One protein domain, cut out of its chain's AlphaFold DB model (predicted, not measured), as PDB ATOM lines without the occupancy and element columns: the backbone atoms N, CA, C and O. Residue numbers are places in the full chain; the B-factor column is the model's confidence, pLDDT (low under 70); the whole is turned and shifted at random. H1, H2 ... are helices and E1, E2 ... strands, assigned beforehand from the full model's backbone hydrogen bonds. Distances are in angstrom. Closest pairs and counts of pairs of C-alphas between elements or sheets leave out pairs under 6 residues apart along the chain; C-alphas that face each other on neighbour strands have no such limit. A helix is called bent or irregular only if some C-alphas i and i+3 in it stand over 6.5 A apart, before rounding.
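This is residues 123 to 282 of the 282 residues of an uncharacterized protein of Mycoplasma bovis (UniProt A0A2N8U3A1). With little regular structure, the chain winds in stacked turns: short strands lie in the first turns, residues 191 to 261 wind on without a named element, and helix H1 caps one end, far from hairpin E2 and E3. The 160 printed residues hold strands E1 to E7, then H1; the class is mixed, with 38 residues in named elements. The whole is compact, radius of gyration of the C-alphas 15.4 A, spanning 47 by 37 by 24 A.

E1, residues 127 to 130, is antiparallel to E4, residues 165 to 169; N 129 and O 166 are 2.9 A apart. E4 is parallel to E7, residues 188 to 190; N 189 and O 165 are 2.8 A apart. Hairpins are E2, residues 143 to 146, with E3, residues 149 to 152 (N 144 and O 151, 2.9 A), and E5, residues 172 to 174, with E6, residues 179 to 181 (N 173 and O 180, 2.9 A). H1, residues 262 to 273, is irregular, C-alphas 265 and 268 being 7.5 A apart, with 5 of 8 O i to N i+4 pairs within hydrogen-bond range.

E1 begins at C-alpha 127 (93.503, 65.003, 332.196). H1, 18.5 A long, ends at C-alpha 273 (84.479, 39.498, 316.016).

The C-alphas farthest apart, of Glu 147 and Thr 272, are 50.3 A apart. The printed part has no cut. Links E1 to E2, E3 to E4 and E7 to H1 are long. Residues 133 to 137 and 157 to 160 have pLDDT under 70.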
ATOM      1  N   ALA A 123      86.325  58.675 342.808       97.94
ATOM      2  CA  ALA A 123      86.583  59.245 341.487       97.94
ATOM      3  C   ALA A 123      88.076  59.304 341.131       97.94
ATOM      4  O   ALA A 123      88.945  59.337 341.999       97.94
ATOM      5  N   VAL A 124      88.341  59.361 339.829       98.56
ATOM      6  CA  VAL A 124      89.632  59.612 339.188       98.56
ATOM      7  C   VAL A 124      89.442  60.719 338.164       98.56
ATOM      8  O   VAL A 124      88.456  60.729 337.423       98.56
ATOM      9  N   ILE A 125      90.379  61.660 338.130       98.06
ATOM     10  CA  ILE A 125      90.300  62.831 337.259       98.06
ATOM     11  C   ILE A 125      90.653  62.474 335.813       98.06
ATOM     12  O   ILE A 125      91.553  61.675 335.550       98.06
ATOM     13  N   THR A 126      89.979  63.124 334.869       97.88
ATOM     14  CA  THR A 126      90.385  63.159 333.464       97.88
ATOM     15  C   THR A 126      91.401  64.278 333.287       97.88
ATOM     16  O   THR A 126      91.126  65.414 333.681       97.88
ATOM     17  N   LYS A 127      92.543  63.987 332.656       96.81
ATOM     18  CA  LYS A 127      93.503  65.003 332.196       96.81
ATOM     19  C   LYS A 127      93.508  65.051 330.680       96.81
ATOM     20  O   LYS A 127      93.572  64.011 330.022       96.81
ATOM     21  N   TYR A 128      93.463  66.253 330.130       94.75
ATOM     22  CA  TYR A 128      93.395  66.460 328.690       94.75
ATOM     23  C   TYR A 128      94.013  67.797 328.295       94.75
ATOM     24  O   TYR A 128      94.188  68.682 329.129       94.75
ATOM     25  N   TYR A 129      94.307  67.965 327.016       92.88
ATOM     26  CA  TYR A 129      94.626  69.263 326.433       92.88
ATOM     27  C   TYR A 129      93.846  69.452 325.131       92.88
ATOM     28  O   TYR A 129      93.352  68.491 324.539       92.88
ATOM     29  N   ILE A 130      93.695  70.708 324.715       91.19
ATOM     30  CA  ILE A 130      93.131  71.045 323.407       91.19
ATOM     31  C   ILE A 130      94.299  71.100 322.425       91.19
ATOM     32  O   ILE A 130      95.273  71.808 322.677       91.19
ATOM     33  N   ASP A 131      94.219  70.325 321.349       87.38
ATOM     34  CA  ASP A 131      95.258  70.229 320.326       87.38
ATOM     35  C   ASP A 131      95.193  71.454 319.405       87.38
ATOM     36  O   ASP A 131      94.558  71.449 318.351       87.38
ATOM     37  N   GLU A 132      95.790  72.547 319.880       81.56
ATOM     38  CA  GLU A 132      96.052  73.766 319.118       81.56
ATOM     39  C   GLU A 132      97.563  73.880 318.911       81.56
ATOM     40  O   GLU A 132      98.328  73.793 319.877       81.56
ATOM     41  N   ASP A 133      98.002  74.112 317.669       61.84
ATOM     42  CA  ASP A 133      99.424  74.148 317.294       61.84
ATOM     43  C   ASP A 133     100.265  75.151 318.114       61.84
ATOM     44  O   ASP A 133     101.480  74.999 318.216       61.84
ATOM     45  N   SER A 134      99.624  76.129 318.763       58.91
ATOM     46  CA  SER A 134     100.243  77.176 319.584       58.91
ATOM     47  C   SER A 134     100.080  77.010 321.107       58.91
ATOM     48  O   SER A 134     100.648  77.808 321.852       58.91
ATOM     49  N   GLN A 135      99.346  75.997 321.602       54.59
ATOM     50  CA  GLN A 135      99.109  75.766 323.045       54.59
ATOM     51  C   GLN A 135      99.326  74.312 323.501       54.59
ATOM     52  O   GLN A 135      98.702  73.843 324.461       54.59
ATOM     53  N   LYS A 136     100.260  73.597 322.864       56.12
ATOM     54  CA  LYS A 136     100.787  72.315 323.362       56.12
ATOM     55  C   LYS A 136     101.471  72.525 324.723       56.12
ATOM     56  O   LYS A 136     102.675  72.731 324.787       56.12
ATOM     57  N   GLY A 137     100.711  72.539 325.818       64.62
ATOM     58  CA  GLY A 137     101.294  72.690 327.156       64.62
ATOM     59  C   GLY A 137     100.323  72.893 328.316       64.62
ATOM     60  O   GLY A 137     100.688  72.607 329.452       64.62
ATOM     61  N   GLN A 138      99.084  73.339 328.079       86.50
ATOM     62  CA  GLN A 138      98.122  73.525 329.171       86.50
ATOM     63  C   GLN A 138      97.292  72.262 329.404       86.50
ATOM     64  O   GLN A 138      96.244  72.058 328.788       86.50
ATOM     65  N   ILE A 139      97.764  71.423 330.327       91.56
ATOM     66  CA  ILE A 139      96.992  70.283 330.824       91.56
ATOM     67  C   ILE A 139      95.815  70.816 331.643       91.56
ATOM     68  O   ILE A 139      95.983  71.495 332.654       91.56
ATOM     69  N   LYS A 140      94.611  70.474 331.201       92.88
ATOM     70  CA  LYS A 140      93.350  70.734 331.889       92.88
ATOM     71  C   LYS A 140      92.895  69.477 332.615       92.88
ATOM     72  O   LYS A 140      93.232  68.356 332.231       92.88
ATOM     73  N   THR A 141      92.086  69.672 333.649       94.81
ATOM     74  CA  THR A 141      91.432  68.586 334.381       94.81
ATOM     75  C   THR A 141      89.926  68.799 334.403       94.81
ATOM     76  O   THR A 141      89.443  69.906 334.162       94.81
ATOM     77  N   ASN A 142      89.169  67.742 334.688       95.31
ATOM     78  CA  ASN A 142      87.742  67.858 334.991       95.31
ATOM     79  C   ASN A 142      87.468  68.061 336.484       95.31
ATOM     80  O   ASN A 142      86.366  67.763 336.933       95.31
ATOM     81  N   ILE A 143      88.442  68.528 337.270       95.06
ATOM     82  CA  ILE A 143      88.209  68.800 338.688       95.06
ATOM     83  C   ILE A 143      87.134  69.876 338.819       95.06
ATOM     84  O   ILE A 143      87.202  70.936 338.199       95.06
ATOM     85  N   PHE A 144      86.157  69.606 339.674       91.75
ATOM     86  CA  PHE A 144      85.115  70.543 340.047       91.75
ATOM     87  C   PHE A 144      85.202  70.811 341.546       91.75
ATOM     88  O   PHE A 144      85.189  69.879 342.352       91.75
ATOM     89  N   LYS A 145      85.307  72.090 341.915       91.88
ATOM     90  CA  LYS A 145      85.345  72.535 343.309       91.88
ATOM     91  C   LYS A 145      84.124  73.393 343.597       91.88
ATOM     92  O   LYS A 145      83.910  74.397 342.922       91.88
ATOM     93  N   ARG A 146      83.345  73.015 344.609       88.94
ATOM     94  CA  ARG A 146      82.201  73.796 345.091       88.94
ATOM     95  C   ARG A 146      82.081  73.648 346.597       88.94
ATOM     96  O   ARG A 146      82.098  72.529 347.092       88.94
ATOM     97  N   GLU A 147      81.971  74.774 347.303       88.75
ATOM     98  CA  GLU A 147      81.704  74.807 348.754       88.75
ATOM     99  C   GLU A 147      82.678  73.921 349.567       88.75
ATOM    100  O   GLU A 147      82.293  73.211 350.487       88.75
ATOM    101  N   GLY A 148      83.964  73.919 349.190       84.94
ATOM    102  CA  GLY A 148      85.005  73.116 349.851       84.94
ATOM    103  C   GLY A 148      85.055  71.637 349.442       84.94
ATOM    104  O   GLY A 148      85.998  70.939 349.804       84.94
ATOM    105  N   VAL A 149      84.109  71.154 348.633       87.94
ATOM    106  CA  VAL A 149      84.115  69.790 348.091       87.94
ATOM    107  C   VAL A 149      84.863  69.765 346.761       87.94
ATOM    108  O   VAL A 149      84.531  70.509 345.838       87.94
ATOM    109  N   THR A 150      85.859  68.881 346.650       93.31
ATOM    110  CA  THR A 150      86.569  68.592 345.394       93.31
ATOM    111  C   THR A 150      86.061  67.272 344.817       93.31
ATOM    112  O   THR A 150      86.161  66.229 345.457       93.31
ATOM    113  N   THR A 151      85.519  67.321 343.604       92.62
ATOM    114  CA  THR A 151      84.999  66.172 342.847       92.62
ATOM    115  C   THR A 151      85.381  66.308 341.368       92.62
ATOM    116  O   THR A 151      86.270  67.090 341.023       92.62
ATOM    117  N   ILE A 152      84.723  65.559 340.487       95.12
ATOM    118  CA  ILE A 152      84.862  65.659 339.037       95.12
ATOM    119  C   ILE A 152      83.586  66.199 338.390       95.12
ATOM    120  O   ILE A 152      82.472  65.838 338.773       95.12
ATOM    121  N   ASN A 153      83.749  67.026 337.363       93.19
ATOM    122  CA  ASN A 153      82.700  67.291 336.398       93.19
ATOM    123  C   ASN A 153      82.577  66.083 335.455       93.19
ATOM    124  O   ASN A 153      83.568  65.620 334.880       93.19
ATOM    125  N   LYS A 154      81.353  65.568 335.330       89.75
ATOM    126  CA  LYS A 154      81.008  64.420 334.484       89.75
ATOM    127  C   LYS A 154      80.341  64.835 333.168       89.75
ATOM    128  O   LYS A 154      80.116  63.977 332.325       89.75
ATOM    129  N   ASP A 155      80.030  66.122 333.010       82.44
ATOM    130  CA  ASP A 155      79.430  66.707 331.814       82.44
ATOM    131  C   ASP A 155      80.437  67.627 331.102       82.44
ATOM    132  O   ASP A 155      81.182  68.389 331.723       82.44
ATOM    133  N   TRP A 156      80.438  67.568 329.774       78.31
ATOM    134  CA  TRP A 156      81.331  68.309 328.891       78.31
ATOM    135  C   TRP A 156      80.596  69.268 327.957       78.31
ATOM    136  O   TRP A 156      81.184  69.774 327.001       78.31
ATOM    137  N   ASN A 157      79.333  69.583 328.255       68.06
ATOM    138  CA  ASN A 157      78.516  70.507 327.475       68.06
ATOM    139  C   ASN A 157      79.153  71.891 327.251       68.06
ATOM    140  O   ASN A 157      78.841  72.543 326.254       68.06
ATOM    141  N   SER A 158      80.062  72.326 328.129       63.09
ATOM    142  CA  SER A 158      80.796  73.592 328.009       63.09
ATOM    143  C   SER A 158      81.952  73.563 326.998       63.09
ATOM    144  O   SER A 158      82.439  74.624 326.609       63.09
ATOM    145  N   ILE A 159      82.386  72.385 326.529       67.56
ATOM    146  CA  ILE A 159      83.521  72.221 325.605       67.56
ATOM    147  C   ILE A 159      83.016  71.815 324.213       67.56
ATOM    148  O   ILE A 159      83.299  70.732 323.704       67.56
ATOM    149  N   LYS A 160      82.245  72.710 323.584       65.50
ATOM    150  CA  LYS A 160      81.709  72.547 322.216       65.50
ATOM    151  C   LYS A 160      82.360  73.486 321.198       65.50
ATOM    152  O   LYS A 160      81.731  73.894 320.231       65.50
ATOM    153  N   ASN A 161      83.621  73.853 321.410       75.56
ATOM    154  CA  ASN A 161      84.307  74.846 320.578       75.56
ATOM    155  C   ASN A 161      84.840  74.298 319.236       75.56
ATOM    156  O   ASN A 161      85.542  75.025 318.539       75.56
ATOM    157  N   GLY A 162      84.555  73.038 318.883       84.50
ATOM    158  CA  GLY A 162      85.000  72.433 317.622       84.50
ATOM    159  C   GLY A 162      86.450  71.946 317.610       84.50
ATOM    160  O   GLY A 162      86.900  71.401 316.606       84.50
ATOM    161  N   LYS A 163      87.206  72.157 318.692       89.19
ATOM    162  CA  LYS A 163      88.649  71.906 318.709       89.19
ATOM    163  C   LYS A 163      88.962  70.485 319.161       89.19
ATOM    164  O   LYS A 163      88.358  69.991 320.110       89.19
ATOM    165  N   LYS A 164      89.941  69.851 318.507       92.62
ATOM    166  CA  LYS A 164      90.415  68.505 318.853       92.62
ATOM    167  C   LYS A 164      90.915  68.464 320.293       92.62
ATOM    168  O   LYS A 164      91.623  69.359 320.747       92.62
ATOM    169  N   ILE A 165      90.560  67.401 321.001       93.56
ATOM    170  CA  ILE A 165      90.953  67.181 322.391       93.56
ATOM    171  C   ILE A 165      91.779  65.908 322.475       93.56
ATOM    172  O   ILE A 165      91.416  64.886 321.894       93.56
ATOM    173  N   VAL A 166      92.884  65.958 323.209       95.56
ATOM    174  CA  VAL A 166      93.711  64.789 323.504       95.56
ATOM    175  C   VAL A 166      93.593  64.488 324.986       95.56
ATOM    176  O   VAL A 166      93.986  65.294 325.830       95.56
ATOM    177  N   VAL A 167      93.041  63.319 325.302       97.00
ATOM    178  CA  VAL A 167      92.951  62.801 326.664       97.00
ATOM    179  C   VAL A 167      94.229  62.025 326.961       97.00
ATOM    180  O   VAL A 167      94.560  61.066 326.268       97.00
ATOM    181  N   ILE A 168      94.946  62.445 328.000       96.62
ATOM    182  CA  ILE A 168      96.218  61.840 328.426       96.62
ATOM    183  C   ILE A 168      96.067  60.996 329.698       96.62
ATOM    184  O   ILE A 168      96.907  60.150 329.975       96.62
ATOM    185  N   GLN A 169      94.974  61.185 330.443       98.25
ATOM    186  CA  GLN A 169      94.582  60.343 331.572       98.25
ATOM    187  C   GLN A 169      93.060  60.194 331.567       98.25
ATOM    188  O   GLN A 169      92.345  61.199 331.569       98.25
ATOM    189  N   LEU A 170      92.568  58.955 331.567       98.56
ATOM    190  CA  LEU A 170      91.137  58.663 331.635       98.56
ATOM    191  C   LEU A 170      90.641  58.841 333.071       98.56
ATOM    192  O   LEU A 170      91.173  58.226 333.994       98.56
ATOM    193  N   GLY A 171      89.606  59.655 333.250       98.25
ATOM    194  CA  GLY A 171      88.882  59.751 334.510       98.25
ATOM    195  C   GLY A 171      87.738  58.751 334.563       98.25
ATOM    196  O   GLY A 171      87.052  58.498 333.577       98.25
ATOM    197  N   TYR A 172      87.480  58.199 335.735       98.50
ATOM    198  CA  TYR A 172      86.439  57.203 335.970       98.50
ATOM    199  C   TYR A 172      85.979  57.301 337.416       98.50
ATOM    200  O   TYR A 172      86.655  57.891 338.255       98.50
ATOM    201  N   HIS A 173      84.800  56.785 337.720       97.94
ATOM    202  CA  HIS A 173      84.211  56.957 339.038       97.94
ATOM    203  C   HIS A 173      83.397  55.748 339.452       97.94
ATOM    204  O   HIS A 173      82.905  54.986 338.623       97.94
ATOM    205  N   LYS A 174      83.275  55.582 340.762       96.75
ATOM    206  CA  LYS A 174      82.429  54.570 341.360       96.75
ATOM    207  C   LYS A 174      81.017  55.119 341.506       96.75
ATOM    208  O   LYS A 174      80.813  56.213 342.031       96.75
ATOM    209  N   ASP A 175      80.048  54.337 341.069       90.75
ATOM    210  CA  ASP A 175      78.640  54.536 341.372       90.75
ATOM    211  C   ASP A 175      78.014  53.203 341.817       90.75
ATOM    212  O   ASP A 175      78.716  52.248 342.162       90.75
ATOM    213  N   TRP A 176      76.687  53.150 341.886       89.00
ATOM    214  CA  TRP A 176      75.956  51.953 342.301       89.00
ATOM    215  C   TRP A 176      75.984  50.829 341.248       89.00
ATOM    216  O   TRP A 176      75.724  49.680 341.597       89.00
ATOM    217  N   THR A 177      76.320  51.134 339.990       86.50
ATOM    218  CA  THR A 177      76.419  50.164 338.884       86.50
ATOM    219  C   THR A 177      77.811  49.549 338.764       86.50
ATOM    220  O   THR A 177      77.956  48.431 338.268       86.50
ATOM    221  N   GLY A 178      78.844  50.237 339.258       95.31
ATOM    222  CA  GLY A 178      80.214  49.747 339.214       95.31
ATOM    223  C   GLY A 178      81.238  50.867 339.104       95.31
ATOM    224  O   GLY A 178      81.177  51.857 339.830       95.31
ATOM    225  N   ILE A 179      82.228  50.658 338.237       98.19
ATOM    226  CA  ILE A 179      83.312  51.604 337.970       98.19
ATOM    227  C   ILE A 179      83.177  52.065 336.522       98.19
ATOM    228  O   ILE A 179      83.529  51.353 335.577       98.19
ATOM    229  N   GLN A 180      82.632  53.264 336.392       97.88
ATOM    230  CA  GLN A 180      82.166  53.883 335.166       97.88
ATOM    231  C   GLN A 180      83.246  54.802 334.594       97.88
ATOM    232  O   GLN A 180      83.727  55.712 335.279       97.88
ATOM    233  N   LEU A 181      83.609  54.607 333.325       98.31
ATOM    234  CA  LEU A 181      84.411  55.574 332.585       98.31
ATOM    235  C   LEU A 181      83.633  56.891 332.502       98.31
ATOM    236  O   LEU A 181      82.475  56.930 332.072       98.31
ATOM    237  N   THR A 182      84.262  57.982 332.936       97.12
ATOM    238  CA  THR A 182      83.645  59.307 332.847       97.12
ATOM    239  C   THR A 182      83.458  59.653 331.377       97.12
ATOM    240  O   THR A 182      84.342  59.365 330.570       97.12
ATOM    241  N   VAL A 183      82.319  60.265 331.038       95.56
ATOM    242  CA  VAL A 183      82.047  60.766 329.684       95.56
ATOM    243  C   VAL A 183      83.260  61.532 329.176       95.56
ATOM    244  O   VAL A 183      83.915  62.234 329.948       95.56
ATOM    245  N   LEU A 184      83.608  61.352 327.909       95.81
ATOM    246  CA  LEU A 184      84.706  62.060 327.277       95.81
ATOM    247  C   LEU A 184      84.195  63.315 326.561       95.81
ATOM    248  O   LEU A 184      83.053  63.351 326.100       95.81
ATOM    249  N   PRO A 185      85.035  64.353 326.419       94.56
ATOM    250  CA  PRO A 185      84.699  65.502 325.591       94.56
ATOM    251  C   PRO A 185      84.318  65.097 324.159       94.56
ATOM    252  O   PRO A 185      84.951  64.220 323.568       94.56
ATOM    253  N   HIS A 186      83.340  65.786 323.567       94.19
ATOM    254  CA  HIS A 186      82.769  65.413 322.264       94.19
ATOM    255  C   HIS A 186      83.799  65.408 321.118       94.19
ATOM    256  O   HIS A 186      83.663  64.646 320.169       94.19
ATOM    257  N   TYR A 187      84.844  66.233 321.209       94.69
ATOM    258  CA  TYR A 187      85.909  66.343 320.202       94.69
ATOM    259  C   TYR A 187      87.181  65.573 320.596       94.69
ATOM    260  O   TYR A 187      88.280  65.886 320.132       94.69
ATOM    261  N   THR A 188      87.064  64.580 321.485       96.38
ATOM    262  CA  THR A 188      88.174  63.679 321.832       96.38
ATOM    263  C   THR A 188      88.699  62.990 320.580       96.38
ATOM    264  O   THR A 188      87.975  62.259 319.920       96.38
ATOM    265  N   SER A 189      89.959  63.232 320.249       96.62
ATOM    266  CA  SER A 189      90.651  62.726 319.058       96.62
ATOM    267  C   SER A 189      91.703  61.670 319.386       96.62
ATOM    268  O   SER A 189      92.141  60.938 318.504       96.62
ATOM    269  N   LYS A 190      92.101  61.566 320.658       98.06
ATOM    270  CA  LYS A 190      93.082  60.598 321.147       98.06
ATOM    271  C   LYS A 190      92.847  60.308 322.620       98.06
ATOM    272  O   LYS A 190      92.545  61.221 323.390       98.06
ATOM    273  N   VAL A 191      93.026  59.047 322.993       98.69
ATOM    274  CA  VAL A 191      92.970  58.552 324.374       98.69
ATOM    275  C   VAL A 191      94.263  57.799 324.724       98.69
ATOM    276  O   VAL A 191      95.072  57.522 323.831       98.69
ATOM    277  N   PRO A 192      94.514  57.458 326.000       98.19
ATOM    278  CA  PRO A 192      95.601  56.554 326.368       98.19
ATOM    279  C   PRO A 192      95.433  55.165 325.734       98.19
ATOM    280  O   PRO A 192      94.312  54.725 325.482       98.19
ATOM    281  N   ARG A 193      96.555  54.470 325.501       97.00
ATOM    282  CA  ARG A 193      96.593  53.124 324.891       97.00
ATOM    283  C   ARG A 193      95.925  52.045 325.727       97.00
ATOM    284  O   ARG A 193      95.256  51.175 325.188       97.00
ATOM    285  N   ASN A 194      96.086  52.131 327.040       97.25
ATOM    286  CA  ASN A 194      95.543  51.157 327.969       97.25
ATOM    287  C   ASN A 194      94.283  51.715 328.635       97.25
ATOM    288  O   ASN A 194      94.290  52.825 329.172       97.25
ATOM    289  N   LEU A 195      93.214  50.919 328.631       98.50
ATOM    290  CA  LEU A 195      92.036  51.155 329.457       98.50
ATOM    291  C   LEU A 195      92.360  50.752 330.911       98.50
ATOM    292  O   LEU A 195      92.838  49.633 331.119       98.50
ATOM    293  N   PRO A 196      92.104  51.607 331.922       98.56
ATOM    294  CA  PRO A 196      92.298  51.228 333.315       98.56
ATOM    295  C   PRO A 196      91.547  49.944 333.685       98.56
ATOM    296  O   PRO A 196      90.336  49.844 333.489       98.56
ATOM    297  N   LEU A 197      92.257  48.985 334.285       98.38
ATOM    298  CA  LEU A 197      91.780  47.640 334.623       98.38
ATOM    299  C   LEU A 197      90.498  47.658 335.454       98.38
ATOM    300  O   LEU A 197      89.686  46.738 335.365       98.38
ATOM    301  N   LYS A 198      90.336  48.688 336.291       98.00
ATOM    302  CA  LYS A 198      89.224  48.794 337.230       98.00
ATOM    303  C   LYS A 198      87.908  49.191 336.560       98.00
ATOM    304  O   LYS A 198      86.857  48.929 337.143       98.00
ATOM    305  N   ILE A 199      87.957  49.784 335.366       98.62
ATOM    306  CA  ILE A 199      86.766  50.177 334.610       98.62
ATOM    307  C   ILE A 199      86.031  48.920 334.150       98.62
ATOM    308  O   ILE A 199      86.597  48.045 333.498       98.62
ATOM    309  N   ASN A 200      84.748  48.849 334.490       98.19
ATOM    310  CA  ASN A 200      83.860  47.766 334.075       98.19
ATOM    311  C   ASN A 200      82.587  48.267 333.383       98.19
ATOM    312  O   ASN A 200      81.788  47.454 332.922       98.19
ATOM    313  N   SER A 201      82.417  49.583 333.269       98.31
ATOM    314  CA  SER A 201      81.334  50.198 332.518       98.31
ATOM    315  C   SER A 201      81.856  51.364 331.684       98.31
ATOM    316  O   SER A 201      82.609  52.201 332.181       98.31
ATOM    317  N   ILE A 202      81.446  51.413 330.418       98.00
ATOM    318  CA  ILE A 202      81.684  52.534 329.494       98.00
ATOM    319  C   ILE A 202      80.364  53.140 329.007       98.00
ATOM    320  O   ILE A 202      80.297  53.718 327.921       98.00
ATOM    321  N   ASN A 203      79.293  52.978 329.791       97.25
ATOM    322  CA  ASN A 203      77.971  53.464 329.412       97.25
ATOM    323  C   ASN A 203      78.000  54.972 329.134       97.25
ATOM    324  O   ASN A 203      78.565  55.726 329.924       97.25
ATOM    325  N   TRP A 204      77.414  55.421 328.028       96.12
ATOM    326  CA  TRP A 204      77.418  56.833 327.607       96.12
ATOM    327  C   TRP A 204      78.800  57.504 327.477       96.12
ATOM    328  O   TRP A 204      78.867  58.714 327.254       96.12
ATOM    329  N   SER A 205      79.922  56.784 327.614       96.94
ATOM    330  CA  SER A 205      81.236  57.426 327.768       96.94
ATOM    331  C   SER A 205      81.706  58.183 326.519       96.94
ATOM    332  O   SER A 205      82.549  59.069 326.631       96.94
ATOM    333  N   PHE A 206      81.138  57.877 325.352       97.44
ATOM    334  CA  PHE A 206      81.360  58.550 324.070       97.44
ATOM    335  C   PHE A 206      80.047  59.082 323.472       97.44
ATOM    336  O   PHE A 206      79.924  59.229 322.255       97.44
ATOM    337  N   TYR A 207      79.056  59.370 324.322       95.50
ATOM    338  CA  TYR A 207      77.802  59.985 323.901       95.50
ATOM    339  C   TYR A 207      78.061  61.285 323.124       95.50
ATOM    340  O   TYR A 207      78.832  62.136 323.572       95.50
ATOM    341  N   ASN A 208      77.414  61.443 321.963       95.19
ATOM    342  CA  ASN A 208      77.590  62.590 321.062       95.19
ATOM    343  C   ASN A 208      79.051  62.870 320.651       95.19
ATOM    344  O   ASN A 208      79.425  64.023 320.415       95.19
ATOM    345  N   LEU A 209      79.899  61.841 320.552       96.06
ATOM    346  CA  LEU A 209      81.246  62.000 320.008       96.06
ATOM    347  C   LEU A 209      81.190  62.501 318.549       96.06
ATOM    348  O   LEU A 209      80.516  61.926 317.696       96.06
ATOM    349  N   VAL A 210      81.931  63.570 318.262       95.38
ATOM    350  CA  VAL A 210      81.987  64.250 316.954       95.38
ATOM    351  C   VAL A 210      83.272  63.908 316.189       95.38
ATOM    352  O   VAL A 210      83.381  64.166 314.994       95.38
ATOM    353  N   SER A 211      84.269  63.321 316.849       96.19
ATOM    354  CA  SER A 211      85.505  62.917 316.180       96.19
ATOM    355  C   SER A 211      85.276  61.707 315.266       96.19
ATOM    356  O   SER A 211      84.790  60.683 315.746       96.19
ATOM    357  N   PRO A 212      85.708  61.757 313.991       97.31
ATOM    358  CA  PRO A 212      85.555  60.626 313.078       97.31
ATOM    359  C   PRO A 212      86.465  59.444 313.415       97.31
ATOM    360  O   PRO A 212      86.200  58.310 313.028       97.31
ATOM    361  N   LYS A 213      87.543  59.703 314.157       98.12
ATOM    362  CA  LYS A 213      88.473  58.703 314.664       98.12
ATOM    363  C   LYS A 213      89.034  59.171 316.003       98.12
ATOM    364  O   LYS A 213      89.305  60.360 316.182       98.12
ATOM    365  N   VAL A 214      89.245  58.220 316.903       98.50
ATOM    366  CA  VAL A 214      89.937  58.393 318.177       98.50
ATOM    367  C   VAL A 214      91.177  57.504 318.193       98.50
ATOM    368  O   VAL A 214      91.094  56.270 318.211       98.50
ATOM    369  N   ASP A 215      92.347  58.132 318.189       98.44
ATOM    370  CA  ASP A 215      93.620  57.427 318.263       98.44
ATOM    371  C   ASP A 215      93.734  56.632 319.569       98.44
ATOM    372  O   ASP A 215      93.308  57.086 320.636       98.44
ATOM    373  N   ASN A 216      94.332  55.443 319.455       98.50
ATOM    374  CA  ASN A 216      94.494  54.417 320.490       98.50
ATOM    375  C   ASN A 216      93.209  53.728 320.991       98.50
ATOM    376  O   ASN A 216      93.305  52.739 321.710       98.50
ATOM    377  N   LEU A 217      92.009  54.169 320.600       98.69
ATOM    378  CA  LEU A 217      90.761  53.594 321.127       98.69
ATOM    379  C   LEU A 217      90.586  52.096 320.805       98.69
ATOM    380  O   LEU A 217      90.104  51.322 321.627       98.69
ATOM    381  N   ASN A 218      91.015  51.666 319.616       97.31
ATOM    382  CA  ASN A 218      90.951  50.262 319.194       97.31
ATOM    383  C   ASN A 218      92.082  49.391 319.800       97.31
ATOM    384  O   ASN A 218      92.158  48.200 319.505       97.31
ATOM    385  N   GLU A 219      92.975  49.970 320.615       97.31
ATOM    386  CA  GLU A 219      94.029  49.239 321.344       97.31
ATOM    387  C   GLU A 219      93.553  48.747 322.725       97.31
ATOM    388  O   GLU A 219      94.216  47.922 323.349       97.31
ATOM    389  N   TRP A 220      92.397  49.221 323.205       98.50
ATOM    390  CA  TRP A 220      91.893  48.897 324.537       98.50
ATOM    391  C   TRP A 220      91.580  47.409 324.719       98.50
ATOM    392  O   TRP A 220      90.804  46.818 323.965       98.50
ATOM    393  N   ASP A 221      92.093  46.828 325.806       97.75
ATOM    394  CA  ASP A 221      91.617  45.539 326.297       97.75
ATOM    395  C   ASP A 221      90.305  45.715 327.073       97.75
ATOM    396  O   ASP A 221      90.287  46.105 328.240       97.75
ATOM    397  N   THR A 222      89.181  45.426 326.419       98.31
ATOM    398  CA  THR A 222      87.846  45.574 327.015       98.31
ATOM    399  C   THR A 222      87.350  44.318 327.735       98.31
ATOM    400  O   THR A 222      86.154  44.203 327.995       98.31
ATOM    401  N   SER A 223      88.226  43.365 328.082       97.44
ATOM    402  CA  SER A 223      87.818  42.102 328.723       97.44
ATOM    403  C   SER A 223      87.110  42.268 330.071       97.44
ATOM    404  O   SER A 223      86.405  41.357 330.503       97.44
ATOM    405  N   ASN A 224      87.323  43.404 330.744       97.38
ATOM    406  CA  ASN A 224      86.733  43.718 332.048       97.38
ATOM    407  C   ASN A 224      85.392  44.458 331.943       97.38
ATOM    408  O   ASN A 224      84.712  44.633 332.958       97.38
ATOM    409  N   ILE A 225      85.002  44.883 330.737       98.38
ATOM    410  CA  ILE A 225      83.748  45.595 330.512       98.38
ATOM    411  C   ILE A 225      82.572  44.640 330.697       98.38
ATOM    412  O   ILE A 225      82.535  43.546 330.142       98.38
ATOM    413  N   LYS A 226      81.600  45.081 331.491       98.06
ATOM    414  CA  LYS A 226      80.320  44.414 331.753       98.06
ATOM    415  C   LYS A 226      79.152  45.167 331.127       98.06
ATOM    416  O   LYS A 226      78.126  44.560 330.836       98.06
ATOM    417  N   SER A 227      79.312  46.471 330.911       98.25
ATOM    418  CA  SER A 227      78.289  47.324 330.318       98.25
ATOM    419  C   SER A 227      78.912  48.374 329.395       98.25
ATOM    420  O   SER A 227      79.888  49.036 329.745       98.25
ATOM    421  N   ALA A 228      78.341  48.496 328.205       98.12
ATOM    422  CA  ALA A 228      78.633  49.490 327.179       98.12
ATOM    423  C   ALA A 228      77.323  50.049 326.588       98.12
ATOM    424  O   ALA A 228      77.248  50.382 325.404       98.12
ATOM    425  N   GLU A 229      76.279  50.122 327.418       97.69
ATOM    426  CA  GLU A 229      74.973  50.658 327.049       97.69
ATOM    427  C   GLU A 229      75.128  52.104 326.589       97.69
ATOM    428  O   GLU A 229      75.709  52.937 327.289       97.69
ATOM    429  N   GLU A 230      74.642  52.386 325.382       97.81
ATOM    430  CA  GLU A 230      74.658  53.729 324.794       97.81
ATOM    431  C   GLU A 230      76.063  54.362 324.740       97.81
ATOM    432  O   GLU A 230      76.194  55.583 324.647       97.81
ATOM    433  N   ALA A 231      77.132  53.548 324.780       98.00
ATOM    434  CA  ALA A 231      78.509  54.033 324.863       98.00
ATOM    435  C   ALA A 231      78.850  55.021 323.742       98.00
ATOM    436  O   ALA A 231      79.514  56.012 324.020       98.00
ATOM    437  N   PHE A 232      78.352  54.788 322.524       98.44
ATOM    438  CA  PHE A 232      78.525  55.634 321.337       98.44
ATOM    439  C   PHE A 232      77.185  56.154 320.795       98.44
ATOM    440  O   PHE A 232      77.051  56.406 319.594       98.44
ATOM    441  N   LEU A 233      76.181  56.317 321.663       98.00
ATOM    442  CA  LEU A 233      74.896  56.898 321.277       98.00
ATOM    443  C   LEU A 233      75.120  58.280 320.632       98.00
ATOM    444  O   LEU A 233      75.810  59.137 321.186       98.00
ATOM    445  N   ASP A 234      74.550  58.472 319.443       97.38
ATOM    446  CA  ASP A 234      74.678  59.680 318.618       97.38
ATOM    447  C   ASP A 234      76.125  60.093 318.263       97.38
ATOM    448  O   ASP A 234      76.377  61.246 317.905       97.38
ATOM    449  N   ALA A 235      77.086  59.160 318.275       97.38
ATOM    450  CA  ALA A 235      78.440  59.376 317.755       97.38
ATOM    451  C   ALA A 235      78.453  59.421 316.211       97.38
ATOM    452  O   ALA A 235      78.983  58.536 315.535       97.38
ATOM    453  N   LYS A 236      77.785  60.426 315.637       97.06
ATOM    454  CA  LYS A 236      77.384  60.477 314.219       97.06
ATOM    455  C   LYS A 236      78.548  60.402 313.239       97.06
ATOM    456  O   LYS A 236      78.387  59.795 312.182       97.06
ATOM    457  N   GLU A 237      79.686  60.987 313.599       97.44
ATOM    458  CA  GLU A 237      80.851  61.107 312.718       97.44
ATOM    459  C   GLU A 237      81.838  59.945 312.845       97.44
ATOM    460  O   GLU A 237      82.665  59.773 311.953       97.44
ATOM    461  N   LEU A 238      81.762  59.147 313.920       98.38
ATOM    462  CA  LEU A 238      82.725  58.080 314.193       98.38
ATOM    463  C   LEU A 238      82.690  57.012 313.088       98.38
ATOM    464  O   LEU A 238      81.688  56.323 312.904       98.38
ATOM    465  N   ASP A 239      83.806  56.861 312.381       98.25
ATOM    466  CA  ASP A 239      84.009  55.938 311.261       98.25
ATOM    467  C   ASP A 239      85.251  55.077 311.539       98.25
ATOM    468  O   ASP A 239      86.284  55.158 310.870       98.25
ATOM    469  N   GLN A 240      85.188  54.297 312.620       97.38
ATOM    470  CA  GLN A 240      86.324  53.538 313.136       97.38
ATOM    471  C   GLN A 240      85.880  52.167 313.644       97.38
ATOM    472  O   GLN A 240      85.216  52.073 314.672       97.38
ATOM    473  N   SER A 241      86.320  51.091 312.985       96.94
ATOM    474  CA  SER A 241      86.111  49.726 313.487       96.94
ATOM    475  C   SER A 241      86.732  49.544 314.880       96.94
ATOM    476  O   SER A 241      87.893  49.899 315.113       96.94
ATOM    477  N   LEU A 242      85.949  48.951 315.790       98.00
ATOM    478  CA  LEU A 242      86.347  48.569 317.152       98.00
ATOM    479  C   LEU A 242      86.459  47.045 317.312       98.00
ATOM    480  O   LEU A 242      86.407  46.517 318.421       98.00
ATOM    481  N   LYS A 243      86.614  46.303 316.209       97.56
ATOM    482  CA  LYS A 243      86.597  44.829 316.198       97.56
ATOM    483  C   LYS A 243      87.624  44.156 317.121       97.56
ATOM    484  O   LYS A 243      87.456  42.985 317.443       97.56
ATOM    485  N   ASN A 244      88.681  44.862 317.536       97.75
ATOM    486  CA  ASN A 244      89.695  44.313 318.445       97.75
ATOM    487  C   ASN A 244      89.237  44.301 319.909       97.75
ATOM    488  O   ASN A 244      89.869  43.650 320.744       97.75
ATOM    489  N   TRP A 245      88.153  45.008 320.233       98.38
ATOM    490  CA  TRP A 245      87.551  44.949 321.556       98.38
ATOM    491  C   TRP A 245      87.080  43.527 321.868       98.38
ATOM    492  O   TRP A 245      86.564  42.808 321.014       98.38
ATOM    493  N   LYS A 246      87.238  43.122 323.126       96.94
ATOM    494  CA  LYS A 246      86.881  41.793 323.635       96.94
ATOM    495  C   LYS A 246      85.502  41.821 324.293       96.94
ATOM    496  O   LYS A 246      85.374  41.553 325.488       96.94
ATOM    497  N   ILE A 247      84.477  42.181 323.525       96.50
ATOM    498  CA  ILE A 247      83.081  42.154 323.978       96.50
ATOM    499  C   ILE A 247      82.591  40.702 324.000       96.50
ATOM    500  O   ILE A 247      82.755  39.971 323.027       96.50
ATOM    501  N   ARG A 248      82.031  40.273 325.134       93.75
ATOM    502  CA  ARG A 248      81.469  38.927 325.334       93.75
ATOM    503  C   ARG A 248      79.945  38.998 325.347       93.75
ATOM    504  O   ARG A 248      79.393  40.035 325.696       93.75
ATOM    505  N   ASP A 249      79.277  37.878 325.101       93.38
ATOM    506  CA  ASP A 249      77.808  37.779 325.058       93.38
ATOM    507  C   ASP A 249      77.099  38.305 326.319       93.38
ATOM    508  O   ASP A 249      75.962  38.762 326.249       93.38
ATOM    509  N   SER A 250      77.761  38.249 327.479       95.62
ATOM    510  CA  SER A 250      77.227  38.729 328.758       95.62
ATOM    511  C   SER A 250      77.306  40.248 328.948       95.62
ATOM    512  O   SER A 250      76.851  40.749 329.974       95.62
ATOM    513  N   VAL A 251      77.958  40.978 328.040       97.12
ATOM    514  CA  VAL A 251      78.111  42.433 328.133       97.12
ATOM    515  C   VAL A 251      76.818  43.105 327.685       97.12
ATOM    516  O   VAL A 251      76.310  42.830 326.599       97.12
ATOM    517  N   ASN A 252      76.295  44.026 328.496       97.69
ATOM    518  CA  ASN A 252      75.164  44.857 328.086       97.69
ATOM    519  C   ASN A 252      75.624  45.869 327.022       97.69
ATOM    520  O   ASN A 252      76.338  46.811 327.347       97.69
ATOM    521  N   ILE A 253      75.215  45.675 325.768       97.75
ATOM    522  CA  ILE A 253      75.547  46.534 324.612       97.75
ATOM    523  C   ILE A 253      74.318  47.253 324.039       97.75
ATOM    524  O   ILE A 253      74.307  47.663 322.881       97.75
ATOM    525  N   LYS A 254      73.253  47.387 324.836       97.31
ATOM    526  CA  LYS A 254      71.998  47.999 324.397       97.31
ATOM    527  C   LYS A 254      72.233  49.396 323.817       97.31
ATOM    528  O   LYS A 254      72.893  50.224 324.444       97.31
ATOM    529  N   ASN A 255      71.674  49.654 322.631       97.25
ATOM    530  CA  ASN A 255      71.767  50.932 321.917       97.25
ATOM    531  C   ASN A 255      73.216  51.449 321.736       97.25
ATOM    532  O   ASN A 255      73.410  52.658 321.600       97.25
ATOM    533  N   MET A 256      74.242  50.584 321.770       98.00
ATOM    534  CA  MET A 256      75.651  51.004 321.821       98.00
ATOM    535  C   MET A 256      76.021  51.979 320.695       98.00
ATOM    536  O   MET A 256      76.713  52.956 320.964       98.00
ATOM    537  N   PHE A 257      75.525  51.749 319.475       98.31
ATOM    538  CA  PHE A 257      75.749  52.583 318.287       98.31
ATOM    539  C   PHE A 257      74.464  53.206 317.729       98.31
ATOM    540  O   PHE A 257      74.410  53.610 316.560       98.31
ATOM    541  N   LYS A 258      73.412  53.316 318.545       97.81
ATOM    542  CA  LYS A 258      72.179  53.990 318.134       97.81
ATOM    543  C   LYS A 258      72.505  55.426 317.705       97.81
ATOM    544  O   LYS A 258      73.185  56.157 318.414       97.81
ATOM    545  N   GLY A 259      72.078  55.833 316.510       97.38
ATOM    546  CA  GLY A 259      72.390  57.167 315.965       97.38
ATOM    547  C   GLY A 259      73.826  57.367 315.441       97.38
ATOM    548  O   GLY A 259      74.080  58.362 314.765       97.38
ATOM    549  N   ALA A 260      74.752  56.419 315.638       97.50
ATOM    550  CA  ALA A 260      76.116  56.477 315.096       97.50
ATOM    551  C   ALA A 260      76.145  56.032 313.621       97.50
ATOM    552  O   ALA A 260      76.524  54.916 313.273       97.50
ATOM    553  N   HIS A 261      75.664  56.891 312.720       96.12
ATOM    554  CA  HIS A 261      75.388  56.515 311.328       96.12
ATOM    555  C   HIS A 261      76.609  56.021 310.545       96.12
ATOM    556  O   HIS A 261      76.462  55.106 309.735       96.12
ATOM    557  N   LYS A 262      77.791  56.598 310.785       97.75
ATOM    558  CA  LYS A 262      79.035  56.200 310.114       97.75
ATOM    559  C   LYS A 262      79.531  54.825 310.562       97.75
ATOM    560  O   LYS A 262      80.001  54.068 309.724       97.75
ATOM    561  N   MET A 263      79.275  54.431 311.811       96.88
ATOM    562  CA  MET A 263      79.622  53.102 312.331       96.88
ATOM    563  C   MET A 263      78.912  51.946 311.620       96.88
ATOM    564  O   MET A 263      79.375  50.810 311.714       96.88
ATOM    565  N   LYS A 264      77.828  52.209 310.871       95.00
ATOM    566  CA  LYS A 264      77.105  51.189 310.091       95.00
ATOM    567  C   LYS A 264      78.009  50.410 309.132       95.00
ATOM    568  O   LYS A 264      77.764  49.232 308.900       95.00
ATOM    569  N   THR A 265      79.059  51.040 308.605       96.06
ATOM    570  CA  THR A 265      80.035  50.401 307.705       96.06
ATOM    571  C   THR A 265      80.891  49.338 308.406       96.06
ATOM    572  O   THR A 265      81.430  48.470 307.722       96.06
ATOM    573  N   HIS A 266      80.962  49.365 309.745       97.81
ATOM    574  CA  HIS A 266      81.768  48.466 310.586       97.81
ATOM    575  C   HIS A 266      80.925  47.509 311.456       97.81
ATOM    576  O   HIS A 266      81.447  46.805 312.320       97.81
ATOM    577  N   LEU A 267      79.593  47.488 311.322       96.38
ATOM    578  CA  LEU A 267      78.763  46.635 312.192       96.38
ATOM    579  C   LEU A 267      79.005  45.150 311.928       96.38
ATOM    580  O   LEU A 267      79.097  44.370 312.871       96.38
ATOM    581  N   LYS A 268      79.165  44.762 310.660       97.69
ATOM    582  CA  LYS A 268      79.329  43.362 310.262       97.69
ATOM    583  C   LYS A 268      80.614  42.731 310.800       97.69
ATOM    584  O   LYS A 268      80.585  41.608 311.313       97.69
ATOM    585  N   ASP A 269      81.753  43.413 310.678       97.25
ATOM    586  CA  ASP A 269      83.035  42.909 311.181       97.25
ATOM    587  C   ASP A 269      83.078  42.922 312.710       97.25
ATOM    588  O   ASP A 269      83.561  41.951 313.297       97.25
ATOM    589  N   MET A 270      82.510  43.944 313.362       97.31
ATOM    590  CA  MET A 270      82.380  43.965 314.824       97.31
ATOM    591  C   MET A 270      81.468  42.844 315.334       97.31
ATOM    592  O   MET A 270      81.866  42.101 316.227       97.31
ATOM    593  N   ALA A 271      80.287  42.656 314.739       97.12
ATOM    594  CA  ALA A 271      79.356  41.596 315.120       97.12
ATOM    595  C   ALA A 271      79.997  40.206 314.987       97.12
ATOM    596  O   ALA A 271      79.888  39.383 315.897       97.12
ATOM    597  N   THR A 272      80.749  39.979 313.905       97.38
ATOM    598  CA  THR A 272      81.505  38.735 313.695       97.38
ATOM    599  C   THR A 272      82.583  38.542 314.765       97.38
ATOM    600  O   THR A 272      82.672  37.468 315.362       97.38
ATOM    601  N   ALA A 273      83.394  39.569 315.035       97.44
ATOM    602  CA  ALA A 273      84.479  39.498 316.016       97.44
ATOM    603  C   ALA A 273      83.963  39.269 317.446       97.44
ATOM    604  O   ALA A 273      84.541  38.488 318.203       97.44
ATOM    605  N   TRP A 274      82.850  39.912 317.799       97.25
ATOM    606  CA  TRP A 274      82.233  39.845 319.124       97.25
ATOM    607  C   TRP A 274      81.215  38.710 319.265       97.25
ATOM    608  O   TRP A 274      80.594  38.588 320.315       97.25
ATOM    609  N   LYS A 275      81.037  37.882 318.223       96.75
ATOM    610  CA  LYS A 275      80.086  36.757 318.189       96.75
ATOM    611  C   LYS A 275      78.643  37.172 318.528       96.75
ATOM    612  O   LYS A 275      77.906  36.436 319.174       96.75
ATOM    613  N   THR A 276      78.228  38.345 318.054       95.44
ATOM    614  CA  THR A 276      76.881  38.913 318.238       95.44
ATOM    615  C   THR A 276      76.212  39.194 316.884       95.44
ATOM    616  O   THR A 276      76.712  38.778 315.841       95.44
ATOM    617  N   THR A 277      75.063  39.870 316.878       95.88
ATOM    618  CA  THR A 277      74.349  40.293 315.661       95.88
ATOM    619  C   THR A 277      74.390  41.809 315.499       95.88
ATOM    620  O   THR A 277      74.455  42.536 316.489       95.88
ATOM    621  N   GLU A 278      74.314  42.295 314.258       96.06
ATOM    622  CA  GLU A 278      74.289  43.737 313.962       96.06
ATOM    623  C   GLU A 278      73.109  44.442 314.654       96.06
ATOM    624  O   GLU A 278      73.295  45.509 315.230       96.06
ATOM    625  N   ASP A 279      71.932  43.807 314.710       94.56
ATOM    626  CA  ASP A 279      70.735  44.360 315.370       94.56
ATOM    627  C   ASP A 279      70.916  44.608 316.873       94.56
ATOM    628  O   ASP A 279      70.271  45.485 317.436       94.56
ATOM    629  N   LYS A 280      71.792  43.850 317.547       94.38
ATOM    630  CA  LYS A 280      72.086  44.057 318.976       94.38
ATOM    631  C   LYS A 280      72.999  45.262 319.222       94.38
ATOM    632  O   LYS A 280      73.160  45.658 320.374       94.38
ATOM    633  N   LEU A 281      73.637  45.789 318.176       93.25
ATOM    634  CA  LEU A 281      74.601  46.884 318.257       93.25
ATOM    635  C   LEU A 281      73.963  48.268 318.071       93.25
ATOM    636  O   LEU A 281      74.591  49.262 318.437       93.25
ATOM    637  N   ILE A 282      72.752  48.348 317.514       90.81
ATOM    638  CA  ILE A 282      72.077  49.597 317.108       90.81
ATOM    639  C   ILE A 282      70.834  49.930 317.932       90.81
ATOM    640  O   ILE A 282      70.320  49.050 318.651       90.81
TER     641      ILE A 282